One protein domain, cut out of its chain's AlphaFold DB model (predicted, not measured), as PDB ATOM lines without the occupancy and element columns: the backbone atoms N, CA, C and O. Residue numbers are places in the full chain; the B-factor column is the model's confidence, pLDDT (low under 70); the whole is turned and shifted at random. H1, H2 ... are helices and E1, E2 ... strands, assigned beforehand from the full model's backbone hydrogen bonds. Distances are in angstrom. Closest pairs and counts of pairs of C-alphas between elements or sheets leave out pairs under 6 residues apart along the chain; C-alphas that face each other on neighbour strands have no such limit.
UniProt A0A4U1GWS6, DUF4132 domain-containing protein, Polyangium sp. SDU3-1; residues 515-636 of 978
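This is residues 515 to 636 of the 978 residues of the protein "DUF4132 domain-containing protein" of Polyangium sp. SDU3-1 (UniProt A0A4U1GWS6). What is the main picture? One helix, H1, runs through the middle as a core; H3 and H4, side by side and running opposite ways, cross it on one side, while H2 and the small hairpin E1 E2 pack together on the other. A second small hairpin, E3 E4, follows H3. What is it built of? The printed part has 122 residues, with the order H1 H2 E1 E2 H3 E3 E4 H4, two antiparallel two-stranded sheets and a mixed class, 58 residues being in named elements, under half. It is compact, with a radius of gyration of the C-alphas of 13.5 A and spans of 39 by 31 by 31 A.

What comes first? Residues 515 to 528 hold no named element, and residues 520 to 521 pair antiparallel with residues 634 to 635. H1, residues 529 to 541, follows. What is near H1 on the way to the second hairpin? H2, residues 553 to 562, is close but not clearly touching, about perpendicular at 84 degrees, the closest C-alphas being those of Glu 531 and Ile 559, 6.6 A apart. E1, residues 566 to 569, and E2, residues 572 to 575, form an antiparallel hairpin, with N 567 and O 574 2.8 A apart, within hydrogen-bond range. The closest C-alphas of H1 and E2 are those of Trp 539 and Pro 575, 5.7 A apart. How do the last elements stand? H3, residues 587 to 595, touches H1 through H1's residues 539 to 541 alone, the closest C-alphas being those of Ala 540 and Ala 592, 5.6 A apart. E3, residues 596 to 598, and E4, residues 610 to 612, form an antiparallel hairpin, with N 611 and O 597 2.8 A apart, within hydrogen-bond range. H4, residues 616 to 627, touches H3 at a shallow tilt of 29 degrees, opposite ways, the C-alphas of Leu 588 and Ala 622 being the closest at 4.8 A.

Where does the first helix begin, and how long are the longer ones? C-alpha 529 stands at (-91.078, -9.936, -107.751); H1 measures 18.1 A, H4 17.1 A and H2 14.2 A. Where does the last helix end? C-alpha 627 stands at (-83.857, -0.687, -119.213). Are the helix backbones whole? In H1, H2, H3 and H4 every O i to N i+4 pair is within hydrogen-bond range.

How large is it? The two C-alphas farthest apart, those of Asp 602 and Ser 630, are 39.9 A apart. Is there any cut, and which links are long? The printed part has no cut; H1 to H2, E2 to H3 and E3 to E4 are long links. Where is confidence low? The pLDDT is under 70 in residues 578 to 584, 600 to 606 and 635 to 636.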
ATOM      1  N   PRO A 515     -90.937 -20.195-116.047       87.25
ATOM      2  CA  PRO A 515     -91.103 -18.732-116.119       87.25
ATOM      3  C   PRO A 515     -91.535 -18.058-114.809       87.25
ATOM      4  O   PRO A 515     -91.147 -16.931-114.496       87.25
ATOM      5  N   SER A 516     -92.320 -18.764-113.991       81.88
ATOM      6  CA  SER A 516     -92.763 -18.280-112.677       81.88
ATOM      7  C   SER A 516     -91.668 -18.260-111.600       81.88
ATOM      8  O   SER A 516     -91.918 -17.750-110.509       81.88
ATOM      9  N   ARG A 517     -90.471 -18.786-111.859       88.00
ATOM     10  CA  ARG A 517     -89.331 -18.794-110.929       88.00
ATOM     11  C   ARG A 517     -88.140 -17.980-111.427       88.00
ATOM     12  O   ARG A 517     -87.156 -17.869-110.705       88.00
ATOM     13  N   TRP A 518     -88.240 -17.369-112.608       91.38
ATOM     14  CA  TRP A 518     -87.153 -16.559-113.151       91.38
ATOM     15  C   TRP A 518     -86.774 -15.410-112.203       91.38
ATOM     16  O   TRP A 518     -87.652 -14.820-111.560       91.38
ATOM     17  N   PRO A 519     -85.483 -15.053-112.121       91.44
ATOM     18  CA  PRO A 519     -85.078 -13.856-111.404       91.44
ATOM     19  C   PRO A 519     -85.759 -12.634-112.032       91.44
ATOM     20  O   PRO A 519     -85.832 -12.505-113.255       91.44
ATOM     21  N   ALA A 520     -86.284 -11.751-111.188       86.94
ATOM     22  CA  ALA A 520     -86.910 -10.505-111.613       86.94
ATOM     23  C   ALA A 520     -86.004  -9.336-111.201       86.94
ATOM     24  O   ALA A 520     -85.538  -9.328-110.056       86.94
ATOM     25  N   PRO A 521     -85.753  -8.345-112.074       87.88
ATOM     26  CA  PRO A 521     -85.172  -7.093-111.617       87.88
ATOM     27  C   PRO A 521     -86.153  -6.365-110.703       87.88
ATOM     28  O   PRO A 521     -87.370  -6.432-110.899       87.88
ATOM     29  N   ALA A 522     -85.618  -5.641-109.723       88.50
ATOM     30  CA  ALA A 522     -86.398  -4.654-108.995       88.50
ATOM     31  C   ALA A 522     -86.838  -3.556-109.977       88.50
ATOM     32  O   ALA A 522     -86.005  -2.898-110.599       88.50
ATOM     33  N   LEU A 523     -88.149  -3.395-110.152       91.31
ATOM     34  CA  LEU A 523     -88.730  -2.337-110.971       91.31
ATOM     35  C   LEU A 523     -89.377  -1.313-110.047       91.31
ATOM     36  O   LEU A 523     -90.164  -1.682-109.171       91.31
ATOM     37  N   ASP A 524     -89.084  -0.037-110.279       87.56
ATOM     38  CA  ASP A 524     -89.731   1.045-109.549       87.56
ATOM     39  C   ASP A 524     -91.254   0.915-109.668       87.56
ATOM     40  O   ASP A 524     -91.794   0.631-110.741       87.56
ATOM     41  N   HIS A 525     -91.938   1.100-108.536       87.50
ATOM     42  CA  HIS A 525     -93.399   1.049-108.397       87.50
ATOM     43  C   HIS A 525     -94.062  -0.327-108.595       87.50
ATOM     44  O   HIS A 525     -95.262  -0.459-108.347       87.50
ATOM     45  N   VAL A 526     -93.311  -1.380-108.935       91.75
ATOM     46  CA  VAL A 526     -93.828  -2.755-108.969       91.75
ATOM     47  C   VAL A 526     -93.548  -3.439-107.634       91.75
ATOM     48  O   VAL A 526     -92.417  -3.772-107.297       91.75
ATOM     49  N   SER A 527     -94.608  -3.659-106.859       79.88
ATOM     50  CA  SER A 527     -94.504  -4.042-105.443       79.88
ATOM     51  C   SER A 527     -94.012  -5.467-105.177       79.88
ATOM     52  O   SER A 527     -93.591  -5.767-104.061       79.88
ATOM     53  N   THR A 528     -94.081  -6.366-106.166       89.62
ATOM     54  CA  THR A 528     -93.754  -7.784-105.967       89.62
ATOM     55  C   THR A 528     -92.852  -8.347-107.073       89.62
ATOM     56  O   THR A 528     -93.078  -8.064-108.253       89.62
ATOM     57  N   PRO A 529     -91.902  -9.250-106.747       89.19
ATOM     58  CA  PRO A 529     -91.078  -9.936-107.751       89.19
ATOM     59  C   PRO A 529     -91.900 -10.713-108.789       89.19
ATOM     60  O   PRO A 529     -91.491 -10.864-109.937       89.19
ATOM     61  N   GLY A 530     -93.083 -11.206-108.401       90.69
ATOM     62  CA  GLY A 530     -93.995 -11.892-109.318       90.69
ATOM     63  C   GLY A 530     -94.593 -10.971-110.380       90.69
ATOM     64  O   GLY A 530     -94.768 -11.391-111.517       90.69
ATOM     65  N   GLU A 531     -94.886  -9.716-110.042       93.50
ATOM     66  CA  GLU A 531     -95.346  -8.724-111.016       93.50
ATOM     67  C   GLU A 531     -94.207  -8.274-111.936       93.50
ATOM     68  O   GLU A 531     -94.402  -8.210-113.147       93.50
ATOM     69  N   ALA A 532     -93.002  -8.067-111.393       93.25
ATOM     70  CA  ALA A 532     -91.823  -7.734-112.195       93.25
ATOM     71  C   ALA A 532     -91.479  -8.843-113.209       93.25
ATOM     72  O   ALA A 532     -91.138  -8.557-114.357       93.25
ATOM     73  N   ARG A 533     -91.672 -10.117-112.837       94.62
ATOM     74  CA  ARG A 533     -91.577 -11.258-113.764       94.62
ATOM     75  C   ARG A 533     -92.587 -11.194-114.906       94.62
ATOM     76  O   ARG A 533     -92.230 -11.489-116.040       94.62
ATOM     77  N   LEU A 534     -93.837 -10.811-114.641       94.19
ATOM     78  CA  LEU A 534     -94.849 -10.675-115.698       94.19
ATOM     79  C   LEU A 534     -94.485  -9.553-116.682       94.19
ATOM     80  O   LEU A 534     -94.722  -9.697-117.880       94.19
ATOM     81  N   VAL A 535     -93.854  -8.478-116.203       94.38
ATOM     82  CA  VAL A 535     -93.304  -7.416-117.061       94.38
ATOM     83  C   VAL A 535     -92.162  -7.956-117.933       94.38
ATOM     84  O   VAL A 535     -92.206  -7.782-119.151       94.38
ATOM     85  N   LEU A 536     -91.197  -8.672-117.341       94.31
ATOM     86  CA  LEU A 536     -90.100  -9.336-118.062       94.31
ATOM     87  C   LEU A 536     -90.630 -10.280-119.156       94.31
ATOM     88  O   LEU A 536     -90.213 -10.188-120.310       94.31
ATOM     89  N   LEU A 537     -91.581 -11.154-118.816       92.62
ATOM     90  CA  LEU A 537     -92.178 -12.104-119.760       92.62
ATOM     91  C   LEU A 537     -92.956 -11.399-120.873       92.62
ATOM     92  O   LEU A 537     -92.870 -11.809-122.024       92.62
ATOM     93  N   THR A 538     -93.655 -10.304-120.562       93.00
ATOM     94  CA  THR A 538     -94.331  -9.483-121.578       93.00
ATOM     95  C   THR A 538     -93.339  -8.944-122.609       93.00
ATOM     96  O   THR A 538     -93.637  -8.929-123.802       93.00
ATOM     97  N   TRP A 539     -92.153  -8.520-122.172       92.19
ATOM     98  CA  TRP A 539     -91.100  -8.047-123.067       92.19
ATOM     99  C   TRP A 539     -90.420  -9.176-123.846       92.19
ATOM    100  O   TRP A 539     -90.167  -9.012-125.037       92.19
ATOM    101  N   ALA A 540     -90.174 -10.325-123.212       89.81
ATOM    102  CA  ALA A 540     -89.576 -11.486-123.869       89.81
ATOM    103  C   ALA A 540     -90.499 -12.092-124.943       89.81
ATOM    104  O   ALA A 540     -90.033 -12.487-126.008       89.81
ATOM    105  N   LEU A 541     -91.809 -12.139-124.681       89.31
ATOM    106  CA  LEU A 541     -92.812 -12.725-125.578       89.31
ATOM    107  C   LEU A 541     -93.428 -11.706-126.551       89.31
ATOM    108  O   LEU A 541     -94.159 -12.081-127.464       89.31
ATOM    109  N   GLY A 542     -93.196 -10.408-126.339       88.94
ATOM    110  CA  GLY A 542     -93.833  -9.308-127.073       88.94
ATOM    111  C   GLY A 542     -95.301  -9.054-126.698       88.94
ATOM    112  O   GLY A 542     -95.810  -7.960-126.938       88.94
ATOM    113  N   ARG A 543     -95.979 -10.026-126.083       91.69
ATOM    114  CA  ARG A 543     -97.287  -9.901-125.428       91.69
ATOM    115  C   ARG A 543     -97.463 -11.014-124.398       91.69
ATOM    116  O   ARG A 543     -96.858 -12.073-124.537       91.69
ATOM    117  N   LEU A 544     -98.311 -10.796-123.398       92.38
ATOM    118  CA  LEU A 544     -98.641 -11.799-122.390       92.38
ATOM    119  C   LEU A 544    -100.132 -11.748-122.042       92.38
ATOM    120  O   LEU A 544    -100.604 -10.788-121.431       92.38
ATOM    121  N   ASP A 545    -100.871 -12.788-122.414       90.88
ATOM    122  CA  ASP A 545    -102.289 -12.926-122.089       90.88
ATOM    123  C   ASP A 545    -102.492 -13.381-120.634       90.88
ATOM    124  O   ASP A 545    -101.701 -14.140-120.073       90.88
ATOM    125  N   ALA A 546    -103.579 -12.935-119.994       79.56
ATOM    126  CA  ALA A 546    -103.881 -13.286-118.602       79.56
ATOM    127  C   ALA A 546    -104.044 -14.802-118.410       79.56
ATOM    128  O   ALA A 546    -103.591 -15.355-117.408       79.56
ATOM    129  N   ARG A 547    -104.643 -15.477-119.402       79.94
ATOM    130  CA  ARG A 547    -104.779 -16.938-119.431       79.94
ATOM    131  C   ARG A 547    -103.412 -17.617-119.500       79.94
ATOM    132  O   ARG A 547    -103.167 -18.542-118.730       79.94
ATOM    133  N   ASP A 548    -102.526 -17.118-120.357       82.44
ATOM    134  CA  ASP A 548    -101.174 -17.644-120.546       82.44
ATOM    135  C   ASP A 548    -100.359 -17.538-119.260       82.44
ATOM    136  O   ASP A 548     -99.780 -18.514-118.787       82.44
ATOM    137  N   ALA A 549    -100.430 -16.375-118.618       83.06
ATOM    138  CA  ALA A 549     -99.789 -16.098-117.342       83.06
ATOM    139  C   ALA A 549    -100.461 -16.748-116.119       83.06
ATOM    140  O   ALA A 549     -99.985 -16.533-115.003       83.06
ATOM    141  N   SER A 550    -101.556 -17.502-116.293       81.44
ATOM    142  CA  SER A 550    -102.359 -18.048-115.186       81.44
ATOM    143  C   SER A 550    -102.692 -16.978-114.130       81.44
ATOM    144  O   SER A 550    -102.509 -17.163-112.929       81.44
ATOM    145  N   THR A 551    -103.131 -15.805-114.593       82.31
ATOM    146  CA  THR A 551    -103.409 -14.621-113.770       82.31
ATOM    147  C   THR A 551    -104.717 -13.950-114.201       82.31
ATOM    148  O   THR A 551    -105.348 -14.340-115.181       82.31
ATOM    149  N   SER A 552    -105.162 -12.927-113.471       82.81
ATOM    150  CA  SER A 552    -106.376 -12.180-113.814       82.81
ATOM    151  C   SER A 552    -106.071 -10.941-114.657       82.81
ATOM    152  O   SER A 552    -105.045 -10.279-114.484       82.81
ATOM    153  N   HIS A 553    -107.014 -10.564-115.526       81.38
ATOM    154  CA  HIS A 553    -106.947  -9.314-116.293       81.38
ATOM    155  C   HIS A 553    -106.834  -8.075-115.385       81.38
ATOM    156  O   HIS A 553    -106.167  -7.112-115.747       81.38
ATOM    157  N   LEU A 554    -107.422  -8.116-114.181       74.75
ATOM    158  CA  LEU A 554    -107.302  -7.049-113.181       74.75
ATOM    159  C   LEU A 554    -105.874  -6.912-112.652       74.75
ATOM    160  O   LEU A 554    -105.392  -5.799-112.460       74.75
ATOM    161  N   ARG A 555    -105.179  -8.034-112.427       85.75
ATOM    162  CA  ARG A 555    -103.776  -8.006-112.009       85.75
ATOM    163  C   ARG A 555    -102.888  -7.449-113.117       85.75
ATOM    164  O   ARG A 555    -102.008  -6.654-112.818       85.75
ATOM    165  N   LEU A 556    -103.143  -7.810-114.376       91.38
ATOM    166  CA  LEU A 556    -102.445  -7.216-115.520       91.38
ATOM    167  C   LEU A 556    -102.692  -5.702-115.618       91.38
ATOM    168  O   LEU A 556    -101.737  -4.946-115.762       91.38
ATOM    169  N   ALA A 557    -103.941  -5.251-115.460       86.06
ATOM    170  CA  ALA A 557    -104.277  -3.825-115.437       86.06
ATOM    171  C   ALA A 557    -103.526  -3.081-114.322       86.06
ATOM    172  O   ALA A 557    -102.863  -2.087-114.592       86.06
ATOM    173  N   ARG A 558    -103.514  -3.633-113.101       91.81
ATOM    174  CA  ARG A 558    -102.755  -3.070-111.976       91.81
ATOM    175  C   ARG A 558    -101.258  -2.949-112.275       91.81
ATOM    176  O   ARG A 558    -100.654  -1.957-111.889       91.81
ATOM    177  N   ILE A 559    -100.656  -3.942-112.934       93.75
ATOM    178  CA  ILE A 559     -99.236  -3.894-113.322       93.75
ATOM    179  C   ILE A 559     -98.997  -2.769-114.335       93.75
ATOM    180  O   ILE A 559     -98.040  -2.018-114.181       93.75
ATOM    181  N   ALA A 560     -99.864  -2.632-115.340       95.25
ATOM    182  CA  ALA A 560     -99.759  -1.557-116.326       95.25
ATOM    183  C   ALA A 560     -99.951  -0.160-115.713       95.25
ATOM    184  O   ALA A 560     -99.279   0.778-116.123       95.25
ATOM    185  N   ASP A 561    -100.816  -0.028-114.705       93.12
ATOM    186  CA  ASP A 561    -100.981   1.222-113.957       93.12
ATOM    187  C   ASP A 561     -99.763   1.522-113.066       93.12
ATOM    188  O   ASP A 561     -99.434   2.681-112.818       93.12
ATOM    189  N   ALA A 562     -99.090   0.475-112.578       93.31
ATOM    190  CA  ALA A 562     -97.947   0.588-111.684       93.31
ATOM    191  C   ALA A 562     -96.633   0.908-112.409       93.31
ATOM    192  O   ALA A 562     -95.757   1.513-111.802       93.31
ATOM    193  N   THR A 563     -96.453   0.524-113.678       93.62
ATOM    194  CA  THR A 563     -95.194   0.763-114.400       93.62
ATOM    195  C   THR A 563     -95.411   1.217-115.847       93.62
ATOM    196  O   THR A 563     -96.176   0.597-116.582       93.62
ATOM    197  N   PRO A 564     -94.671   2.238-116.331       93.00
ATOM    198  CA  PRO A 564     -94.785   2.711-117.711       93.00
ATOM    199  C   PRO A 564     -94.150   1.756-118.740       93.00
ATOM    200  O   PRO A 564     -94.132   2.064-119.930       93.00
ATOM    201  N   LEU A 565     -93.575   0.629-118.305       92.19
ATOM    202  CA  LEU A 565     -92.866  -0.321-119.170       92.19
ATOM    203  C   LEU A 565     -93.806  -1.213-119.989       92.19
ATOM    204  O   LEU A 565     -93.409  -1.745-121.030       92.19
ATOM    205  N   VAL A 566     -95.047  -1.380-119.539       94.94
ATOM    206  CA  VAL A 566     -96.081  -2.178-120.205       94.94
ATOM    207  C   VAL A 566     -97.391  -1.405-120.238       94.94
ATOM    208  O   VAL A 566     -97.619  -0.504-119.442       94.94
ATOM    209  N   ARG A 567     -98.261  -1.754-121.179       95.94
ATOM    210  CA  ARG A 567     -99.626  -1.232-121.271       95.94
ATOM    211  C   ARG A 567    -100.605  -2.398-121.240       95.94
ATOM    212  O   ARG A 567    -100.328  -3.460-121.804       95.94
ATOM    213  N   ALA A 568    -101.738  -2.200-120.575       94.31
ATOM    214  CA  ALA A 568    -102.818  -3.170-120.574       94.31
ATOM    215  C   ALA A 568    -103.662  -3.007-121.842       94.31
ATOM    216  O   ALA A 568    -104.073  -1.907-122.207       94.31
ATOM    217  N   GLU A 569    -103.940  -4.121-122.500       93.38
ATOM    218  CA  GLU A 569    -105.003  -4.255-123.490       93.38
ATOM    219  C   GLU A 569    -106.028  -5.275-122.957       93.38
ATOM    220  O   GLU A 569    -105.848  -5.829-121.870       93.38
ATOM    221  N   LEU A 570    -107.136  -5.505-123.670       85.44
ATOM    222  CA  LEU A 570    -108.247  -6.332-123.181       85.44
ATOM    223  C   LEU A 570    -107.788  -7.762-122.822       85.44
ATOM    224  O   LEU A 570    -107.705  -8.628-123.686       85.44
ATOM    225  N   GLY A 571    -107.499  -7.996-121.537       84.38
ATOM    226  CA  GLY A 571    -107.033  -9.281-121.012       84.38
ATOM    227  C   GLY A 571    -105.545  -9.591-121.214       84.38
ATOM    228  O   GLY A 571    -105.149 -10.720-120.930       84.38
ATOM    229  N   ARG A 572    -104.720  -8.634-121.659       94.12
ATOM    230  CA  ARG A 572    -103.304  -8.875-121.993       94.12
ATOM    231  C   ARG A 572    -102.389  -7.713-121.618       94.12
ATOM    232  O   ARG A 572    -102.823  -6.564-121.571       94.12
ATOM    233  N   LEU A 573    -101.117  -8.011-121.377       94.81
ATOM    234  CA  LEU A 573    -100.039  -7.030-121.292       94.81
ATOM    235  C   LEU A 573     -99.267  -7.000-122.605       94.81
ATOM    236  O   LEU A 573     -98.992  -8.038-123.204       94.81
ATOM    237  N   VAL A 574     -98.878  -5.805-123.032       94.06
ATOM    238  CA  VAL A 574     -97.962  -5.604-124.159       94.06
ATOM    239  C   VAL A 574     -96.893  -4.576-123.773       94.06
ATOM    240  O   VAL A 574     -97.180  -3.681-122.970       94.06
ATOM    241  N   PRO A 575     -95.663  -4.656-124.309       93.25
ATOM    242  CA  PRO A 575     -94.633  -3.652-124.060       93.25
ATOM    243  C   PRO A 575     -95.124  -2.252-124.454       93.25
ATOM    244  O   PRO A 575     -95.716  -2.061-125.522       93.25
ATOM    245  N   ALA A 576     -94.897  -1.254-123.593       88.81
ATOM    246  CA  ALA A 576     -95.340   0.121-123.848       88.81
ATOM    247  C   ALA A 576     -94.552   0.788-124.989       88.81
ATOM    248  O   ALA A 576     -95.082   1.633-125.711       88.81
ATOM    249  N   ARG A 577     -93.297   0.370-125.195       80.62
ATOM    250  CA  ARG A 577     -92.499   0.687-126.383       80.62
ATOM    251  C   ARG A 577     -92.195  -0.613-127.123       80.62
ATOM    252  O   ARG A 577     -91.713  -1.546-126.486       80.62
ATOM    253  N   PRO A 578     -92.438  -0.699-128.443       59.50
ATOM    254  CA  PRO A 578     -92.011  -1.866-129.196       59.50
ATOM    255  C   PRO A 578     -90.476  -1.944-129.148       59.50
ATOM    256  O   PRO A 578     -89.820  -0.925-129.406       59.50
ATOM    257  N   PRO A 579     -89.888  -3.107-128.820       56.06
ATOM    258  CA  PRO A 579     -88.440  -3.271-128.833       56.06
ATOM    259  C   PRO A 579     -87.907  -2.948-130.238       56.06
ATOM    260  O   PRO A 579     -88.248  -3.616-131.209       56.06
ATOM    261  N   GLY A 580     -87.097  -1.889-130.362       54.50
ATOM    262  CA  GLY A 580     -86.336  -1.593-131.583       54.50
ATOM    263  C   GLY A 580     -86.806  -0.448-132.492       54.50
ATOM    264  O   GLY A 580     -86.328  -0.354-133.621       54.50
ATOM    265  N   ARG A 581     -87.664   0.482-132.046       49.44
ATOM    266  CA  ARG A 581     -88.094   1.613-132.907       49.44
ATOM    267  C   ARG A 581     -87.034   2.697-133.205       49.44
ATOM    268  O   ARG A 581     -87.354   3.643-133.915       49.44
ATOM    269  N   THR A 582     -85.787   2.547-132.749       50.22
ATOM    270  CA  THR A 582     -84.648   3.413-133.134       50.22
ATOM    271  C   THR A 582     -83.519   2.684-133.883       50.22
ATOM    272  O   THR A 582     -82.440   3.243-134.039       50.22
ATOM    273  N   GLY A 583     -83.766   1.476-134.415       59.38
ATOM    274  CA  GLY A 583     -82.943   0.885-135.489       59.38
ATOM    275  C   GLY A 583     -82.246  -0.445-135.180       59.38
ATOM    276  O   GLY A 583     -81.833  -1.127-136.114       59.38
ATOM    277  N   ALA A 584     -82.170  -0.875-133.918       67.81
ATOM    278  CA  ALA A 584     -81.646  -2.192-133.547       67.81
ATOM    279  C   ALA A 584     -82.605  -2.908-132.576       67.81
ATOM    280  O   ALA A 584     -83.146  -2.248-131.685       67.81
ATOM    281  N   PRO A 585     -82.829  -4.233-132.711       71.94
ATOM    282  CA  PRO A 585     -83.596  -4.996-131.726       71.94
ATOM    283  C   PRO A 585     -82.956  -4.850-130.341       71.94
ATOM    284  O   PRO A 585     -81.740  -4.686-130.231       71.94
ATOM    285  N   SER A 586     -83.754  -4.892-129.280       83.69
ATOM    286  CA  SER A 586     -83.225  -4.833-127.915       83.69
ATOM    287  C   SER A 586     -82.396  -6.094-127.598       83.69
ATOM    288  O   SER A 586     -82.498  -7.102-128.309       83.69
ATOM    289  N   ALA A 587     -81.530  -6.057-126.583       87.88
ATOM    290  CA  ALA A 587     -80.733  -7.215-126.178       87.88
ATOM    291  C   ALA A 587     -81.628  -8.396-125.776       87.88
ATOM    292  O   ALA A 587     -81.368  -9.524-126.201       87.88
ATOM    293  N   LEU A 588     -82.721  -8.128-125.053       89.25
ATOM    294  CA  LEU A 588     -83.718  -9.129-124.696       89.25
ATOM    295  C   LEU A 588     -84.445  -9.673-125.924       89.25
ATOM    296  O   LEU A 588     -84.607 -10.882-126.027       89.25
ATOM    297  N   ALA A 589     -84.855  -8.820-126.867       82.75
ATOM    298  CA  ALA A 589     -85.541  -9.276-128.076       82.75
ATOM    299  C   ALA A 589     -84.645 -10.193-128.924       82.75
ATOM    300  O   ALA A 589     -85.103 -11.227-129.408       82.75
ATOM    301  N   ARG A 590     -83.349  -9.860-129.052       86.62
ATOM    302  CA  ARG A 590     -82.368 -10.747-129.697       86.62
ATOM    303  C   ARG A 590     -82.256 -12.076-128.960       86.62
ATOM    304  O   ARG A 590     -82.341 -13.117-129.601       86.62
ATOM    305  N   LEU A 591     -82.103 -12.043-127.636       89.38
ATOM    306  CA  LEU A 591     -81.983 -13.255-126.829       89.38
ATOM    307  C   LEU A 591     -83.249 -14.121-126.897       89.38
ATOM    308  O   LEU A 591     -83.145 -15.323-127.086       89.38
ATOM    309  N   ALA A 592     -84.441 -13.533-126.801       86.44
ATOM    310  CA  ALA A 592     -85.705 -14.256-126.904       86.44
ATOM    311  C   ALA A 592     -85.873 -14.916-128.277       86.44
ATOM    312  O   ALA A 592     -86.265 -16.075-128.346       86.44
ATOM    313  N   SER A 593     -85.490 -14.231-129.359       82.50
ATOM    314  CA  SER A 593     -85.595 -14.788-130.713       82.50
ATOM    315  C   SER A 593     -84.697 -16.005-130.973       82.50
ATOM    316  O   SER A 593     -85.001 -16.792-131.864       82.50
ATOM    317  N   THR A 594     -83.609 -16.172-130.213       85.81
ATOM    318  CA  THR A 594     -82.651 -17.276-130.396       85.81
ATOM    319  C   THR A 594     -82.668 -18.298-129.268       85.81
ATOM    320  O   THR A 594     -82.193 -19.414-129.460       85.81
ATOM    321  N   ALA A 595     -83.185 -17.936-128.091       89.88
ATOM    322  CA  ALA A 595     -83.087 -18.755-126.889       89.88
ATOM    323  C   ALA A 595     -84.425 -19.115-126.234       89.88
ATOM    324  O   ALA A 595     -84.424 -19.793-125.205       89.88
ATOM    325  N   LEU A 596     -85.553 -18.681-126.803       89.38
ATOM    326  CA  LEU A 596     -86.887 -19.012-126.316       89.38
ATOM    327  C   LEU A 596     -87.714 -19.619-127.449       89.38
ATOM    328  O   LEU A 596     -88.072 -18.936-128.410       89.38
ATOM    329  N   VAL A 597     -88.023 -20.909-127.337       88.19
ATOM    330  CA  VAL A 597     -88.792 -21.640-128.353       88.19
ATOM    331  C   VAL A 597     -90.136 -22.039-127.770       88.19
ATOM    332  O   VAL A 597     -90.194 -22.537-126.652       88.19
ATOM    333  N   ARG A 598     -91.224 -21.840-128.521       82.56
ATOM    334  CA  ARG A 598     -92.543 -22.340-128.130       82.56
ATOM    335  C   ARG A 598     -92.832 -23.641-128.867       82.56
ATOM    336  O   ARG A 598     -92.881 -23.659-130.099       82.56
ATOM    337  N   VAL A 599     -93.028 -24.717-128.115       78.75
ATOM    338  CA  VAL A 599     -93.467 -26.006-128.650       78.75
ATOM    339  C   VAL A 599     -94.979 -26.074-128.470       78.75
ATOM    340  O   VAL A 599     -95.421 -26.226-127.338       78.75
ATOM    341  N   PRO A 600     -95.787 -25.909-129.534       62.00
ATOM    342  CA  PRO A 600     -97.233 -25.999-129.394       62.00
ATOM    343  C   PRO A 600     -97.616 -27.399-128.904       62.00
ATOM    344  O   PRO A 600     -97.242 -28.400-129.521       62.00
ATOM    345  N   ASP A 601     -98.344 -27.439-127.796       63.47
ATOM    346  CA  ASP A 601     -99.008 -28.623-127.265       63.47
ATOM    347  C   ASP A 601    -100.523 -28.373-127.345       63.47
ATOM    348  O   ASP A 601    -101.018 -27.333-126.901       63.47
ATOM    349  N   ASP A 602    -101.259 -29.307-127.954       46.66
ATOM    350  CA  ASP A 602    -102.694 -29.184-128.241       46.66
ATOM    351  C   ASP A 602    -103.563 -29.117-126.963       46.66
ATOM    352  O   ASP A 602    -104.762 -28.837-127.050       46.66
ATOM    353  N   GLY A 603    -102.982 -29.324-125.771       53.47
ATOM    354  CA  GLY A 603    -103.704 -29.293-124.493       53.47
ATOM    355  C   GLY A 603    -103.049 -28.542-123.326       53.47
ATOM    356  O   GLY A 603    -103.656 -28.478-122.253       53.47
ATOM    357  N   ALA A 604    -101.846 -27.978-123.470       52.03
ATOM    358  CA  ALA A 604    -101.089 -27.470-122.321       52.03
ATOM    359  C   ALA A 604    -101.381 -26.011-121.926       52.03
ATOM    360  O   ALA A 604    -102.034 -25.225-122.621       52.03
ATOM    361  N   ARG A 605    -100.895 -25.644-120.728       56.69
ATOM    362  CA  ARG A 605    -100.922 -24.262-120.241       56.69
ATOM    363  C   ARG A 605     -99.941 -23.420-121.065       56.69
ATOM    364  O   ARG A 605     -98.795 -23.828-121.206       56.69
ATOM    365  N   PRO A 606    -100.293 -22.197-121.485       64.50
ATOM    366  CA  PRO A 606     -99.561 -21.503-122.552       64.50
ATOM    367  C   PRO A 606     -98.106 -21.101-122.232       64.50
ATOM    368  O   PRO A 606     -97.340 -20.834-123.155       64.50
ATOM    369  N   LEU A 607     -97.716 -21.038-120.948       77.12
ATOM    370  CA  LEU A 607     -96.322 -20.823-120.522       77.12
ATOM    371  C   LEU A 607     -95.537 -22.123-120.277       77.12
ATOM    372  O   LEU A 607     -94.311 -22.065-120.223       77.12
ATOM    373  N   GLY A 608     -96.215 -23.268-120.134       71.00
ATOM    374  CA  GLY A 608     -95.575 -24.586-120.020       71.00
ATOM    375  C   GLY A 608     -94.934 -25.053-121.330       71.00
ATOM    376  O   GLY A 608     -94.038 -25.886-121.317       71.00
ATOM    377  N   ASP A 609     -95.338 -24.440-122.442       79.19
ATOM    378  CA  ASP A 609     -94.860 -24.712-123.802       79.19
ATOM    379  C   ASP A 609     -93.510 -24.050-124.128       79.19
ATOM    380  O   ASP A 609     -92.990 -24.189-125.241       79.19
ATOM    381  N   LEU A 610     -92.976 -23.239-123.208       87.06
ATOM    382  CA  LEU A 610     -91.742 -22.489-123.417       87.06
ATOM    383  C   LEU A 610     -90.525 -23.358-123.102       87.06
ATOM    384  O   LEU A 610     -90.284 -23.723-121.954       87.06
ATOM    385  N   VAL A 611     -89.715 -23.610-124.125       89.94
ATOM    386  CA  VAL A 611     -88.432 -24.304-124.022       89.94
ATOM    387  C   VAL A 611     -87.306 -23.279-124.005       89.94
ATOM    388  O   VAL A 611     -87.170 -22.458-124.920       89.94
ATOM    389  N   LEU A 612     -86.482 -23.337-122.962       93.06
ATOM    390  CA  LEU A 612     -85.351 -22.436-122.776       93.06
ATOM    391  C   LEU A 612     -84.067 -23.014-123.349       93.06
ATOM    392  O   LEU A 612     -83.637 -24.102-122.972       93.06
ATOM    393  N   LEU A 613     -83.402 -22.239-124.198       93.44
ATOM    394  CA  LEU A 613     -82.066 -22.561-124.701       93.44
ATOM    395  C   LEU A 613     -80.959 -21.759-123.993       93.44
ATOM    396  O   LEU A 613     -79.777 -21.912-124.294       93.44
ATOM    397  N   ALA A 614     -81.330 -20.903-123.037       92.81
ATOM    398  CA  ALA A 614     -80.410 -20.136-122.206       92.81
ATOM    399  C   ALA A 614     -80.889 -20.090-120.743       92.81
ATOM    400  O   ALA A 614     -82.091 -20.195-120.490       92.81
ATOM    401  N   PRO A 615     -79.980 -19.876-119.771       93.12
ATOM    402  CA  PRO A 615     -80.358 -19.723-118.370       93.12
ATOM    403  C   PRO A 615     -81.330 -18.548-118.154       93.12
ATOM    404  O   PRO A 615     -81.074 -17.463-118.690       93.12
ATOM    405  N   PRO A 616     -82.367 -18.696-117.302       93.25
ATOM    406  CA  PRO A 616     -83.307 -17.625-116.944       93.25
ATOM    407  C   PRO A 616     -82.643 -16.299-116.559       93.25
ATOM    408  O   PRO A 616     -83.114 -15.220-116.922       93.25
ATOM    409  N   ARG A 617     -81.496 -16.370-115.873       92.81
ATOM    410  CA  ARG A 617     -80.706 -15.201-115.470       92.81
ATOM    411  C   ARG A 617     -80.288 -14.322-116.653       92.81
ATOM    412  O   ARG A 617     -80.356 -13.106-116.531       92.81
ATOM    413  N   ARG A 618     -79.956 -14.901-117.816       93.75
ATOM    414  CA  ARG A 618     -79.566 -14.118-119.005       93.75
ATOM    415  C   ARG A 618     -80.724 -13.288-119.556       93.75
ATOM    416  O   ARG A 618     -80.489 -12.198-120.063       93.75
ATOM    417  N   PHE A 619     -81.964 -13.771-119.435       93.94
ATOM    418  CA  PHE A 619     -83.150 -12.994-119.810       93.94
ATOM    419  C   PHE A 619     -83.338 -11.798-118.880       93.94
ATOM    420  O   PHE A 619     -83.577 -10.690-119.349       93.94
ATOM    421  N   ALA A 620     -83.170 -12.002-117.573       92.56
ATOM    422  CA  ALA A 620     -83.272 -10.923-116.601       92.56
ATOM    423  C   ALA A 620     -82.147  -9.880-116.769       92.56
ATOM    424  O   ALA A 620     -82.423  -8.686-116.739       92.56
ATOM    425  N   GLU A 621     -80.909 -10.314-117.028       93.56
ATOM    426  CA  GLU A 621     -79.763  -9.438-117.328       93.56
ATOM    427  C   GLU A 621     -79.967  -8.649-118.628       93.56
ATOM    428  O   GLU A 621     -79.747  -7.441-118.657       93.56
ATOM    429  N   ALA A 622     -80.437  -9.304-119.697       92.31
ATOM    430  CA  ALA A 622     -80.726  -8.640-120.967       92.31
ATOM    431  C   ALA A 622     -81.862  -7.614-120.835       92.31
ATOM    432  O   ALA A 622     -81.788  -6.532-121.413       92.31
ATOM    433  N   PHE A 623     -82.886  -7.932-120.041       93.12
ATOM    434  CA  PHE A 623     -83.974  -7.011-119.730       93.12
ATOM    435  C   PHE A 623     -83.504  -5.822-118.886       93.12
ATOM    436  O   PHE A 623     -83.828  -4.684-119.207       93.12
ATOM    437  N   ALA A 624     -82.698  -6.062-117.846       91.44
ATOM    438  CA  ALA A 624     -82.106  -5.002-117.034       91.44
ATOM    439  C   ALA A 624     -81.234  -4.067-117.889       91.44
ATOM    440  O   ALA A 624     -81.388  -2.850-117.808       91.44
ATOM    441  N   ALA A 625     -80.399  -4.624-118.775       90.31
ATOM    442  CA  ALA A 625     -79.571  -3.855-119.699       90.31
ATOM    443  C   ALA A 625     -80.406  -3.004-120.673       90.31
ATOM    444  O   ALA A 625     -80.091  -1.835-120.886       90.31
ATOM    445  N   ASP A 626     -81.499  -3.554-121.214       89.25
ATOM    446  CA  ASP A 626     -82.426  -2.822-122.091       89.25
ATOM    447  C   ASP A 626     -83.127  -1.651-121.381       89.25
ATOM    448  O   ASP A 626     -83.509  -0.673-122.027       89.25
ATOM    449  N   LEU A 627     -83.277  -1.733-120.056       88.44
ATOM    450  CA  LEU A 627     -83.857  -0.687-119.213       88.44
ATOM    451  C   LEU A 627     -82.820   0.256-118.584       88.44
ATOM    452  O   LEU A 627     -83.208   1.219-117.928       88.44
ATOM    453  N   GLY A 628     -81.520   0.001-118.770       90.50
ATOM    454  CA  GLY A 628     -80.451   0.753-118.106       90.50
ATOM    455  C   GLY A 628     -80.379   0.524-116.589       90.50
ATOM    456  O   GLY A 628     -79.876   1.381-115.866       90.50
ATOM    457  N   LEU A 629     -80.896  -0.605-116.100       88.19
ATOM    458  CA  LEU A 629     -80.812  -1.007-114.696       88.19
ATOM    459  C   LEU A 629     -79.456  -1.671-114.417       88.19
ATOM    460  O   LEU A 629     -78.918  -2.388-115.265       88.19
ATOM    461  N   SER A 630     -78.913  -1.459-113.215       85.06
ATOM    462  CA  SER A 630     -77.692  -2.150-112.783       85.06
ATOM    463  C   SER A 630     -77.929  -3.669-112.728       85.06
ATOM    464  O   SER A 630     -78.977  -4.085-112.228       85.06
ATOM    465  N   PRO A 631     -76.979  -4.515-113.170       77.56
ATOM    466  CA  PRO A 631     -77.081  -5.968-113.010       77.56
ATOM    467  C   PRO A 631     -77.220  -6.402-111.539       77.56
ATOM    468  O   PRO A 631     -77.842  -7.428-111.270       77.56
ATOM    469  N   ASP A 632     -76.747  -5.591-110.588       80.50
ATOM    470  CA  ASP A 632     -76.906  -5.837-109.146       80.50
ATOM    471  C   ASP A 632     -78.358  -5.659-108.661       80.50
ATOM    472  O   ASP A 632     -78.711  -6.092-107.566       80.50
ATOM    473  N   ALA A 633     -79.231  -5.050-109.474       76.81
ATOM    474  CA  ALA A 633     -80.657  -4.893-109.176       76.81
ATOM    475  C   ALA A 633     -81.472  -6.181-109.413       76.81
ATOM    476  O   ALA A 633     -82.688  -6.206-109.192       76.81
ATOM    477  N   LEU A 634     -80.827  -7.254-109.882       80.00
ATOM    478  CA  LEU A 634     -81.445  -8.567-109.990       80.00
ATOM    479  C   LEU A 634     -81.575  -9.184-108.600       80.00
ATOM    480  O   LEU A 634     -80.612  -9.682-108.025       80.00
ATOM    481  N   THR A 635     -82.799  -9.212-108.076       67.44
ATOM    482  CA  THR A 635     -83.110 -10.035-106.905       67.44
ATOM    483  C   THR A 635     -83.004 -11.510-107.295       67.44
ATOM    484  O   THR A 635     -83.925 -12.070-107.893       67.44
ATOM    485  N   ALA A 636     -81.862 -12.137-107.016       54.12
ATOM    486  CA  ALA A 636     -81.650 -13.562-107.236       54.12
ATOM    487  C   ALA A 636     -81.602 -14.317-105.897       54.12
ATOM    488  O   ALA A 636     -80.926 -13.866-104.971       54.12
TER     489      ALA A 636